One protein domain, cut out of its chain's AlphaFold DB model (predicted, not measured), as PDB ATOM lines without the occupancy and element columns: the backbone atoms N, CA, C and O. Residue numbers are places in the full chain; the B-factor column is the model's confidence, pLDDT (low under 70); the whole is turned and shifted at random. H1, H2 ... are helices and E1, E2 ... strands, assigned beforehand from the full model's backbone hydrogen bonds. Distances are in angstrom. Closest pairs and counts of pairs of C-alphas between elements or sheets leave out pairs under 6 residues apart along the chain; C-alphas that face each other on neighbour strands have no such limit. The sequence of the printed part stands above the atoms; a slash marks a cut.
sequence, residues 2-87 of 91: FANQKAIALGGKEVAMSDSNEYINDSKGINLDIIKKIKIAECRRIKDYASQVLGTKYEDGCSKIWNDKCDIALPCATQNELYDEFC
ATOM      1  N   PHE A   2     208.105 158.225 163.491       75.31
ATOM      2  CA  PHE A   2     208.061 159.170 162.356       75.31
ATOM      3  C   PHE A   2     208.782 158.652 161.100       75.31
ATOM      4  O   PHE A   2     208.293 158.857 159.994       75.31
ATOM      5  N   ALA A   3     209.886 157.913 161.272       73.38
ATOM      6  CA  ALA A   3     210.564 157.216 160.174       73.38
ATOM      7  C   ALA A   3     209.613 156.243 159.453       73.38
ATOM      8  O   ALA A   3     209.423 156.359 158.247       73.38
ATOM      9  N   ASN A   4     208.915 155.396 160.216       78.44
ATOM     10  CA  ASN A   4     207.877 154.498 159.711       78.44
ATOM     11  C   ASN A   4     206.772 155.238 158.934       78.44
ATOM     12  O   ASN A   4     206.466 154.878 157.803       78.44
ATOM     13  N   GLN A   5     206.227 156.330 159.487       78.44
ATOM     14  CA  GLN A   5     205.206 157.130 158.792       78.44
ATOM     15  C   GLN A   5     205.680 157.613 157.424       78.44
ATOM     16  O   GLN A   5     204.922 157.577 156.456       78.44
ATOM     17  N   LYS A   6     206.934 158.069 157.340       80.56
ATOM     18  CA  LYS A   6     207.499 158.535 156.079       80.56
ATOM     19  C   LYS A   6     207.785 157.378 155.125       80.56
ATOM     20  O   LYS A   6     207.502 157.524 153.942       80.56
ATOM     21  N   ALA A   7     208.281 156.247 155.626       79.12
ATOM     22  CA  ALA A   7     208.507 155.041 154.835       79.12
ATOM     23  C   ALA A   7     207.199 154.537 154.207       79.12
ATOM     24  O   ALA A   7     207.144 154.360 152.993       79.12
ATOM     25  N   ILE A   8     206.122 154.431 154.993       82.06
ATOM     26  CA  ILE A   8     204.788 154.057 154.498       82.06
ATOM     27  C   ILE A   8     204.258 155.084 153.492       82.06
ATOM     28  O   ILE A   8     203.742 154.705 152.444       82.06
ATOM     29  N   ALA A   9     204.425 156.385 153.754       80.25
ATOM     30  CA  ALA A   9     204.005 157.434 152.819       80.25
ATOM     31  C   ALA A   9     204.746 157.386 151.469       80.25
ATOM     32  O   ALA A   9     204.223 157.869 150.467       80.25
ATOM     33  N   LEU A  10     205.952 156.813 151.436       84.00
ATOM     34  CA  LEU A  10     206.741 156.589 150.222       84.00
ATOM     35  C   LEU A  10     206.451 155.223 149.565       84.00
ATOM     36  O   LEU A  10     207.119 154.865 148.598       84.00
ATOM     37  N   GLY A  11     205.464 154.468 150.064       81.38
ATOM     38  CA  GLY A  11     205.090 153.144 149.554       81.38
ATOM     39  C   GLY A  11     205.890 151.984 150.153       81.38
ATOM     40  O   GLY A  11     205.736 150.844 149.719       81.38
ATOM     41  N   GLY A  12     206.735 152.255 151.148       80.94
ATOM     42  CA  GLY A  12     207.483 151.243 151.880       80.94
ATOM     43  C   GLY A  12     206.596 150.453 152.840       80.94
ATOM     44  O   GLY A  12     205.612 150.955 153.383       80.94
ATOM     45  N   LYS A  13     206.974 149.201 153.082       85.69
ATOM     46  CA  LYS A  13     206.321 148.334 154.059       85.69
ATOM     47  C   LYS A  13     207.289 148.060 155.197       85.69
ATOM     48  O   LYS A  13     208.227 147.288 155.039       85.69
ATOM     49  N   GLU A  14     207.052 148.676 156.347       85.38
ATOM     50  CA  GLU A  14     207.852 148.376 157.531       85.38
ATOM     51  C   GLU A  14     207.394 147.053 158.135       85.38
ATOM     52  O   GLU A  14     206.231 146.910 158.513       85.38
ATOM     53  N   VAL A  15     208.299 146.081 158.186       89.00
ATOM     54  CA  VAL A  15     208.013 144.717 158.653       89.00
ATOM     55  C   VAL A  15     208.551 144.441 160.048       89.00
ATOM     56  O   VAL A  15     208.112 143.490 160.675       89.00
ATOM     57  N   ALA A  16     209.458 145.266 160.565       89.94
ATOM     58  CA  ALA A  16     210.025 145.080 161.890       89.94
ATOM     59  C   ALA A  16     210.199 146.418 162.610       89.94
ATOM     60  O   ALA A  16     210.500 147.433 161.985       89.94
ATOM     61  N   MET A  17     210.003 146.406 163.927       89.62
ATOM     62  CA  MET A  17     210.212 147.565 164.792       89.62
ATOM     63  C   MET A  17     210.732 147.103 166.152       89.62
ATOM     64  O   MET A  17     210.223 146.135 166.719       89.62
ATOM     65  N   SER A  18     211.730 147.803 166.685       88.25
ATOM     66  CA  SER A  18     212.322 147.523 167.993       88.25
ATOM     67  C   SER A  18     211.940 148.557 169.053       88.25
ATOM     68  O   SER A  18     211.502 149.675 168.769       88.25
ATOM     69  N   ASP A  19     212.100 148.139 170.301       85.25
ATOM     70  CA  ASP A  19     212.154 148.950 171.511       85.25
ATOM     71  C   ASP A  19     213.489 148.670 172.224       85.25
ATOM     72  O   ASP A  19     214.305 147.895 171.731       85.25
ATOM     73  N   SER A  20     213.730 149.258 173.398       79.75
ATOM     74  CA  SER A  20     215.037 149.174 174.074       79.75
ATOM     75  C   SER A  20     215.573 147.751 174.285       79.75
ATOM     76  O   SER A  20     216.775 147.542 174.176       79.75
ATOM     77  N   ASN A  21     214.703 146.778 174.574       82.94
ATOM     78  CA  ASN A  21     215.120 145.422 174.956       82.94
ATOM     79  C   ASN A  21     214.501 144.322 174.089       82.94
ATOM     80  O   ASN A  21     214.710 143.150 174.363       82.94
ATOM     81  N   GLU A  22     213.693 144.666 173.098       86.94
ATOM     82  CA  GLU A  22     212.822 143.705 172.420       86.94
ATOM     83  C   GLU A  22     212.474 144.224 171.027       86.94
ATOM     84  O   GLU A  22     212.574 145.427 170.765       86.94
ATOM     85  N   TYR A  23     212.060 143.341 170.126       92.00
ATOM     86  CA  TYR A  23     211.548 143.756 168.825       92.00
ATOM     87  C   TYR A  23     210.396 142.872 168.359       92.00
ATOM     88  O   TYR A  23     210.160 141.774 168.867       92.00
ATOM     89  N   ILE A  24     209.644 143.400 167.400       91.56
ATOM     90  CA  ILE A  24     208.559 142.696 166.731       91.56
ATOM     91  C   ILE A  24     208.829 142.624 165.233       91.56
ATOM     92  O   ILE A  24     209.370 143.564 164.648       91.56
ATOM     93  N   ASN A  25     208.396 141.529 164.616       91.44
ATOM     94  CA  ASN A  25     208.377 141.352 163.172       91.44
ATOM     95  C   ASN A  25     206.975 140.922 162.724       91.44
ATOM     96  O   ASN A  25     206.470 139.861 163.103       91.44
ATOM     97  N   ASP A  26     206.348 141.761 161.909       90.44
ATOM     98  CA  ASP A  26     205.075 141.509 161.262       90.44
ATOM     99  C   ASP A  26     205.266 141.438 159.742       90.44
ATOM    100  O   ASP A  26     205.371 142.447 159.040       90.44
ATOM    101  N   SER A  27     205.224 140.215 159.209       86.25
ATOM    102  CA  SER A  27     205.281 139.962 157.762       86.25
ATOM    103  C   SER A  27     204.177 140.669 156.963       86.25
ATOM    104  O   SER A  27     204.339 140.914 155.762       86.25
ATOM    105  N   LYS A  28     203.046 141.019 157.596       87.12
ATOM    106  CA  LYS A  28     201.939 141.762 156.976       87.12
ATOM    107  C   LYS A  28     202.143 143.275 157.034       87.12
ATOM    108  O   LYS A  28     201.499 143.969 156.250       87.12
ATOM    109  N   GLY A  29     203.119 143.748 157.806       87.62
ATOM    110  CA  GLY A  29     203.482 145.151 157.974       87.62
ATOM    111  C   GLY A  29     202.996 145.710 159.309       87.62
ATOM    112  O   GLY A  29     201.899 145.398 159.763       87.62
ATOM    113  N   ILE A  30     203.812 146.562 159.924       89.75
ATOM    114  CA  ILE A  30     203.553 147.139 161.242       89.75
ATOM    115  C   ILE A  30     202.413 148.165 161.171       89.75
ATOM    116  O   ILE A  30     202.493 149.169 160.460       89.75
ATOM    117  N   ASN A  31     201.369 147.954 161.973       89.94
ATOM    118  CA  ASN A  31     200.272 148.900 162.126       89.94
ATOM    119  C   ASN A  31     200.658 150.038 163.086       89.94
ATOM    120  O   ASN A  31     200.668 149.895 164.314       89.94
ATOM    121  N   LEU A  32     200.918 151.206 162.507       86.75
ATOM    122  CA  LEU A  32     201.302 152.407 163.238       86.75
ATOM    123  C   LEU A  32     200.286 152.903 164.261       86.75
ATOM    124  O   LEU A  32     200.696 153.506 165.252       86.75
ATOM    125  N   ASP A  33     198.991 152.713 164.031       89.00
ATOM    126  CA  ASP A  33     197.967 153.241 164.933       89.00
ATOM    127  C   ASP A  33     197.952 152.460 166.246       89.00
ATOM    128  O   ASP A  33     197.841 153.049 167.324       89.00
ATOM    129  N   ILE A  34     198.193 151.148 166.171       90.81
ATOM    130  CA  ILE A  34     198.378 150.298 167.350       90.81
ATOM    131  C   ILE A  34     199.664 150.697 168.084       90.81
ATOM    132  O   ILE A  34     199.637 150.892 169.299       90.81
ATOM    133  N   ILE A  35     200.770 150.913 167.362       90.31
ATOM    134  CA  ILE A  35     202.029 151.374 167.971       90.31
ATOM    135  C   ILE A  35     201.854 152.733 168.659       90.31
ATOM    136  O   ILE A  35     202.297 152.901 169.796       90.31
ATOM    137  N   LYS A  36     201.171 153.695 168.021       88.44
ATOM    138  CA  LYS A  36     200.845 155.004 168.616       88.44
ATOM    139  C   LYS A  36     200.053 154.852 169.899       88.44
ATOM    140  O   LYS A  36     200.402 155.474 170.900       88.44
ATOM    141  N   LYS A  37     199.012 154.024 169.878       90.00
ATOM    142  CA  LYS A  37     198.182 153.775 171.052       90.00
ATOM    143  C   LYS A  37     199.014 153.198 172.199       90.00
ATOM    144  O   LYS A  37     199.020 153.768 173.284       90.00
ATOM    145  N   ILE A  38     199.786 152.146 171.937       90.69
ATOM    146  CA  ILE A  38     200.625 151.485 172.944       90.69
ATOM    147  C   ILE A  38     201.666 152.455 173.512       90.69
ATOM    148  O   ILE A  38     201.771 152.592 174.727       90.69
ATOM    149  N   LYS A  39     202.430 153.146 172.661       86.31
ATOM    150  CA  LYS A  39     203.593 153.934 173.102       86.31
ATOM    151  C   LYS A  39     203.248 155.327 173.618       86.31
ATOM    152  O   LYS A  39     203.897 155.780 174.552       86.31
ATOM    153  N   ILE A  40     202.267 156.002 173.018       87.19
ATOM    154  CA  ILE A  40     201.939 157.401 173.336       87.19
ATOM    155  C   ILE A  40     200.731 157.488 174.267       87.19
ATOM    156  O   ILE A  40     200.766 158.255 175.221       87.19
ATOM    157  N   ALA A  41     199.662 156.732 173.994       89.12
ATOM    158  CA  ALA A  41     198.438 156.828 174.790       89.12
ATOM    159  C   ALA A  41     198.500 155.979 176.068       89.12
ATOM    160  O   ALA A  41     198.013 156.406 177.110       89.12
ATOM    161  N   GLU A  42     199.102 154.788 175.994       90.12
ATOM    162  CA  GLU A  42     199.148 153.834 177.109       90.12
ATOM    163  C   GLU A  42     200.521 153.767 177.807       90.12
ATOM    164  O   GLU A  42     200.617 153.182 178.883       90.12
ATOM    165  N   CYS A  43     201.577 154.361 177.232       89.25
ATOM    166  CA  CYS A  43     202.962 154.288 177.734       89.25
ATOM    167  C   CYS A  43     203.449 152.848 178.008       89.25
ATOM    168  O   CYS A  43     204.112 152.558 179.005       89.25
ATOM    169  N   ARG A  44     203.106 151.933 177.102       91.44
ATOM    170  CA  ARG A  44     203.348 150.491 177.194       91.44
ATOM    171  C   ARG A  44     204.503 150.007 176.313       91.44
ATOM    172  O   ARG A  44     205.138 150.767 175.575       91.44
ATOM    173  N   ARG A  45     204.815 148.714 176.438       88.88
ATOM    174  CA  ARG A  45     205.930 148.034 175.762       88.88
ATOM    175  C   ARG A  45     205.517 147.511 174.389       88.88
ATOM    176  O   ARG A  45     204.342 147.224 174.169       88.88
ATOM    177  N   ILE A  46     206.466 147.385 173.459       89.38
ATOM    178  CA  ILE A  46     206.134 146.998 172.077       89.38
ATOM    179  C   ILE A  46     205.663 145.540 171.984       89.38
ATOM    180  O   ILE A  46     204.873 145.223 171.098       89.38
ATOM    181  N   LYS A  47     206.011 144.683 172.956       89.75
ATOM    182  CA  LYS A  47     205.437 143.330 173.093       89.75
ATOM    183  C   LYS A  47     203.904 143.292 173.085       89.75
ATOM    184  O   LYS A  47     203.311 142.337 172.589       89.75
ATOM    185  N   ASP A  48     203.255 144.346 173.587       90.88
ATOM    186  CA  ASP A  48     201.794 144.429 173.638       90.88
ATOM    187  C   ASP A  48     201.172 144.534 172.236       90.88
ATOM    188  O   ASP A  48     199.993 144.223 172.062       90.88
ATOM    189  N   TYR A  49     201.956 144.921 171.221       92.06
ATOM    190  CA  TYR A  49     201.538 144.882 169.820       92.06
ATOM    191  C   TYR A  49     201.378 143.434 169.354       92.06
ATOM    192  O   TYR A  49     200.360 143.096 168.756       92.06
ATOM    193  N   ALA A  50     202.333 142.556 169.682       90.31
ATOM    194  CA  ALA A  50     202.273 141.148 169.292       90.31
ATOM    195  C   ALA A  50     201.096 140.410 169.953       90.31
ATOM    196  O   ALA A  50     200.552 139.469 169.382       90.31
ATOM    197  N   SER A  51     200.645 140.875 171.124       89.75
ATOM    198  CA  SER A  51     199.407 140.389 171.750       89.75
ATOM    199  C   SER A  51     198.128 140.872 171.049       89.75
ATOM    200  O   SER A  51     197.097 140.215 171.162       89.75
ATOM    201  N   GLN A  52     198.169 142.006 170.342       89.75
ATOM    202  CA  GLN A  52     197.014 142.588 169.638       89.75
ATOM    203  C   GLN A  52     196.940 142.179 168.161       89.75
ATOM    204  O   GLN A  52     195.849 142.131 167.593       89.75
ATOM    205  N   VAL A  53     198.079 141.871 167.535       91.00
ATOM    206  CA  VAL A  53     198.171 141.531 166.111       91.00
ATOM    207  C   VAL A  53     198.631 140.087 165.942       91.00
ATOM    208  O   VAL A  53     199.819 139.764 166.020       91.00
ATOM    209  N   LEU A  54     197.662 139.208 165.677       89.12
ATOM    210  CA  LEU A  54     197.889 137.775 165.495       89.12
ATOM    211  C   LEU A  54     198.827 137.489 164.315       89.12
ATOM    212  O   LEU A  54     198.593 137.932 163.189       89.12
ATOM    213  N   GLY A  55     199.849 136.673 164.574       85.69
ATOM    214  CA  GLY A  55     200.869 136.297 163.591       85.69
ATOM    215  C   GLY A  55     202.115 137.185 163.604       85.69
ATOM    216  O   GLY A  55     203.052 136.897 162.863       85.69
ATOM    217  N   THR A  56     202.153 138.210 164.459       91.31
ATOM    218  CA  THR A  56     203.377 138.971 164.730       91.31
ATOM    219  C   THR A  56     204.349 138.116 165.531       91.31
ATOM    220  O   THR A  56     203.977 137.531 166.551       91.31
ATOM    221  N   LYS A  57     205.608 138.067 165.099       90.25
ATOM    222  CA  LYS A  57     206.693 137.490 165.889       90.25
ATOM    223  C   LYS A  57     207.180 138.519 166.898       90.25
ATOM    224  O   LYS A  57     207.404 139.672 166.546       90.25
ATOM    225  N   TYR A  58     207.340 138.086 168.138       91.31
ATOM    226  CA  TYR A  58     207.981 138.852 169.198       91.31
ATOM    227  C   TYR A  58     209.272 138.146 169.584       91.31
ATOM    228  O   TYR A  58     209.267 136.926 169.765       91.31
ATOM    229  N   GLU A  59     210.337 138.916 169.758       88.88
ATOM    230  CA  GLU A  59     211.616 138.404 170.227       88.88
ATOM    231  C   GLU A  59     212.227 139.309 171.298       88.88
ATOM    232  O   GLU A  59     212.154 140.540 171.246       88.88
ATOM    233  N   ASP A  60     212.849 138.655 172.277       86.06
ATOM    234  CA  ASP A  60     213.630 139.305 173.324       86.06
ATOM    235  C   ASP A  60     215.045 139.616 172.799       86.06
ATOM    236  O   ASP A  60     215.701 138.764 172.178       86.06
ATOM    237  N   GLY A  61     215.501 140.846 173.041       82.00
ATOM    238  CA  GLY A  61     216.731 141.435 172.514       82.00
ATOM    239  C   GLY A  61     216.516 142.256 171.238       82.00
ATOM    240  O   GLY A  61     216.138 141.725 170.199       82.00
ATOM    241  N   CYS A  62     216.824 143.555 171.282       80.31
ATOM    242  CA  CYS A  62     216.632 144.483 170.160       80.31
ATOM    243  C   CYS A  62     217.646 144.314 169.014       80.31
ATOM    244  O   CYS A  62     217.324 144.624 167.873       80.31
ATOM    245  N   SER A  63     218.845 143.787 169.286       77.62
ATOM    246  CA  SER A  63     219.923 143.632 168.295       77.62
ATOM    247  C   SER A  63     219.625 142.596 167.210       77.62
ATOM    248  O   SER A  63     220.195 142.648 166.126       77.62
ATOM    249  N   LYS A  64     218.708 141.664 167.475       78.44
ATOM    250  CA  LYS A  64     218.339 140.602 166.532       78.44
ATOM    251  C   LYS A  64     217.457 141.078 165.383       78.44
ATOM    252  O   LYS A  64     217.352 140.359 164.395       78.44
ATOM    253  N   ILE A  65     216.896 142.286 165.468       80.75
ATOM    254  CA  ILE A  65     216.103 142.881 164.384       80.75
ATOM    255  C   ILE A  65     216.876 142.928 163.059       80.75
ATOM    256  O   ILE A  65     216.283 142.814 161.992       80.75
ATOM    257  N   TRP A  66     218.203 143.039 163.126       79.94
ATOM    258  CA  TRP A  66     219.078 143.121 161.960       79.94
ATOM    259  C   TRP A  66     219.353 141.777 161.285       79.94
ATOM    260  O   TRP A  66     219.871 141.757 160.174       79.94
ATOM    261  N   ASN A  67     218.999 140.660 161.928       79.06
ATOM    262  CA  ASN A  67     219.102 139.334 161.318       79.06
ATOM    263  C   ASN A  67     217.955 139.044 160.346       79.06
ATOM    264  O   ASN A  67     218.056 138.132 159.522       79.06
ATOM    265  N   ASP A  68     216.857 139.794 160.446       78.56
ATOM    266  CA  ASP A  68     215.723 139.625 159.555       78.56
ATOM    267  C   ASP A  68     216.017 140.262 158.196       78.56
ATOM    268  O   ASP A  68     216.389 141.432 158.084       78.56
ATOM    269  N   LYS A  69     215.818 139.476 157.134       77.19
ATOM    270  CA  LYS A  69     216.047 139.930 155.762       77.19
ATOM    271  C   LYS A  69     215.150 141.131 155.446       77.19
ATOM    272  O   LYS A  69     213.924 141.025 155.512       77.19
ATOM    273  N   CYS A  70     215.762 142.237 155.038       78.31
ATOM    274  CA  CYS A  70     215.073 143.448 154.608       78.31
ATOM    275  C   CYS A  70     215.785 144.091 153.412       78.31
ATOM    276  O   CYS A  70     216.985 143.909 153.219       78.31
ATOM    277  N   ASP A  71     215.031 144.838 152.604       78.94
ATOM    278  CA  ASP A  71     215.586 145.587 151.469       78.94
ATOM    279  C   ASP A  71     216.170 146.938 151.914       78.94
ATOM    280  O   ASP A  71     217.096 147.464 151.308       78.94
ATOM    281  N   ILE A  72     215.613 147.531 152.976       79.19
ATOM    282  CA  ILE A  72     216.033 148.830 153.508       79.19
ATOM    283  C   ILE A  72     216.001 148.764 155.036       79.19
ATOM    284  O   ILE A  72     214.954 148.497 155.627       79.19
ATOM    285  N   ALA A  73     217.133 149.075 155.668       82.56
ATOM    286  CA  ALA A  73     217.270 149.198 157.116       82.56
ATOM    287  C   ALA A  73     217.350 150.677 157.529       82.56
ATOM    288  O   ALA A  73     218.153 151.438 156.989       82.56
ATOM    289  N   LEU A  74     216.530 151.092 158.502       79.94
ATOM    290  CA  LEU A  74     216.503 152.464 159.029       79.94
ATOM    291  C   LEU A  74     216.830 152.468 160.538       79.94
ATOM    292  O   LEU A  74     215.908 152.396 161.355       79.94
ATOM    293  N   PRO A  75     218.115 152.549 160.938       80.62
ATOM    294  CA  PRO A  75     218.516 152.630 162.346       80.62
ATOM    295  C   PRO A  75     218.050 153.949 162.962       80.62
ATOM    296  O   PRO A  75     218.372 155.029 162.468       80.62
ATOM    297  N   CYS A  76     217.234 153.869 164.013       78.81
ATOM    298  CA  CYS A  76     216.536 155.029 164.573       78.81
ATOM    299  C   CYS A  76     216.327 154.967 166.095       78.81
ATOM    300  O   CYS A  76     215.589 155.815 166.605       78.81
ATOM    301  N   ALA A  77     216.889 153.995 166.824       73.44
ATOM    302  CA  ALA A  77     216.632 153.870 168.257       73.44
ATOM    303  C   ALA A  77     217.734 154.531 169.119       73.44
ATOM    304  O   ALA A  77     217.399 155.344 169.981       73.44
ATOM    305  N   THR A  78     219.021 154.305 168.853       67.94
ATOM    306  CA  THR A  78     220.178 154.816 169.616       67.94
ATOM    307  C   THR A  78     221.464 154.816 168.770       67.94
ATOM    308  O   THR A  78     221.505 154.337 167.638       67.94
ATOM    309  N   GLN A  79     222.534 155.417 169.296       67.62
ATOM    310  CA  GLN A  79     223.857 155.407 168.665       67.62
ATOM    311  C   GLN A  79     224.497 154.008 168.772       67.62
ATOM    312  O   GLN A  79     224.453 153.404 169.839       67.62
ATOM    313  N   ASN A  80     225.161 153.542 167.705       68.94
ATOM    314  CA  ASN A  80     225.837 152.231 167.610       68.94
ATOM    315  C   ASN A  80     224.901 151.007 167.672       68.94
ATOM    316  O   ASN A  80     225.228 149.993 168.280       68.94
ATOM    317  N   GLU A  81     223.732 151.086 167.037       63.88
ATOM    318  CA  GLU A  81     222.802 149.946 166.959       63.88
ATOM    319  C   GLU A  81     223.087 148.978 165.820       63.88
ATOM    320  O   GLU A  81     222.622 147.843 165.866       63.88
ATOM    321  N   LEU A  82     223.835 149.417 164.811       64.56
ATOM    322  CA  LEU A  82     224.285 148.597 163.696       64.56
ATOM    323  C   LEU A  82     225.784 148.356 163.827       64.56
ATOM    324  O   LEU A  82     226.562 149.303 163.946       64.56
ATOM    325  N   TYR A  83     226.160 147.085 163.779       72.38
ATOM    326  CA  TYR A  83     227.539 146.607 163.786       72.38
ATOM    327  C   TYR A  83     227.850 145.919 162.454       72.38
ATOM    328  O   TYR A  83     226.942 145.416 161.790       72.38
ATOM    329  N   ASP A  84     229.133 145.860 162.085       69.81
ATOM    330  CA  ASP A  84     229.596 145.290 160.807       69.81
ATOM    331  C   ASP A  84     229.128 143.846 160.568       69.81
ATOM    332  O   ASP A  84     228.934 143.432 159.425       69.81
ATOM    333  N   GLU A  85     228.891 143.086 161.638       68.50
ATOM    334  CA  GLU A  85     228.365 141.719 161.581       68.50
ATOM    335  C   GLU A  85     226.973 141.616 160.931       68.50
ATOM    336  O   GLU A  85     226.632 140.570 160.382       68.50
ATOM    337  N   PHE A  86     226.197 142.706 160.915       65.50
ATOM    338  CA  PHE A  86     224.861 142.756 160.316       65.50
ATOM    339  C   PHE A  86     224.847 143.310 158.882       65.50
ATOM    340  O   PHE A  86     223.844 143.184 158.177       65.50
ATOM    341  N   CYS A  87     225.957 143.884 158.407       60.62
ATOM    342  CA  CYS A  87     226.037 144.534 157.094       60.62
ATOM    343  C   CYS A  87     225.861 143.565 155.908       60.62
ATOM    344  O   CYS A  87     225.586 144.013 154.800       60.62
TER     345      CYS A  87
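Overview. This is residues 2 to 87 of the 91 residues of the protein "Putative NADP-specific glutamate dehydrogenase" of Streblomastix strix (UniProt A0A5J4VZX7). A small three-stranded sheet forms the core, with one short helix over each face, H3 on one and H4 on the other. H2 packs on H3 on that side of the sheet, H1 sits off to one side near H2, and the last 20 residues, 68 to 87, wind without a named element on H4's side. The printed part has 86 residues, with four named helices and three named strands in the order H1 E1 E2 H2 H3 E3 H4; the sheet runs E1 E2 E3, antiparallel throughout. The class is mixed, helices and strands, with under half of the residues, 41 of 86, in named elements. The whole is compact, with a radius of gyration of the C-alphas of 12.4 A and spans of 35 by 29 by 25 A.

Arrangement. H1, residues 2 to 9, is not on the sheet. E1, residues 16 to 18, and E2, residues 22 to 25, form an antiparallel hairpin at 169 degrees, with N 17 and O 24 3.0 A apart, within hydrogen-bond range. H2, residues 32 to 41, is not on the sheet; it is close to H1 but not clearly touching, the closest C-alphas being those of Gln 5 and Leu 32, 7.6 A apart. H3, residues 47 to 52, touches H2 at a steep tilt of 57 degrees, opposite ways; their closest C-alphas are those of Ile 34 and Tyr 49, 6.7 A apart. H3 is on the sheet at a height of 9.0 A, over E2 and only just not over E3, on which 2 of its 6 C-alphas fall. E3, residues 57 to 60, is antiparallel to E2 at 162 degrees, with N 57 and O 25 2.8 A apart, within hydrogen-bond range. H4, residues 62 to 67, is on the opposite face from H3 at a height of 7.7 A, over E2 and along the strands. Every O i to N i+4 pair is within hydrogen-bond range in H1, H2 and H3; in H4 0 of 2 are, against 2 of 3 O i to N i+3 pairs.

Along the chain. H1 begins at C-alpha 2, (208.061, 159.170, 162.356), and is 10.5 A long. E1 measures 7.0 A, E2 10.5 A, H2 12.7 A, H3 9.1 A and E3 10.3 A. H4, 10.5 A long, ends at C-alpha 67, (219.102, 139.334, 161.318).

Size, cuts and confidence. The two C-alphas farthest apart, those of Ala 41 and Asp 84, are 36.0 A apart. The printed part has no cut, and no link between named elements is long. The mean pLDDT of the printed part is 83.2; residues 78 to 82 and 84 to 87 are under 70.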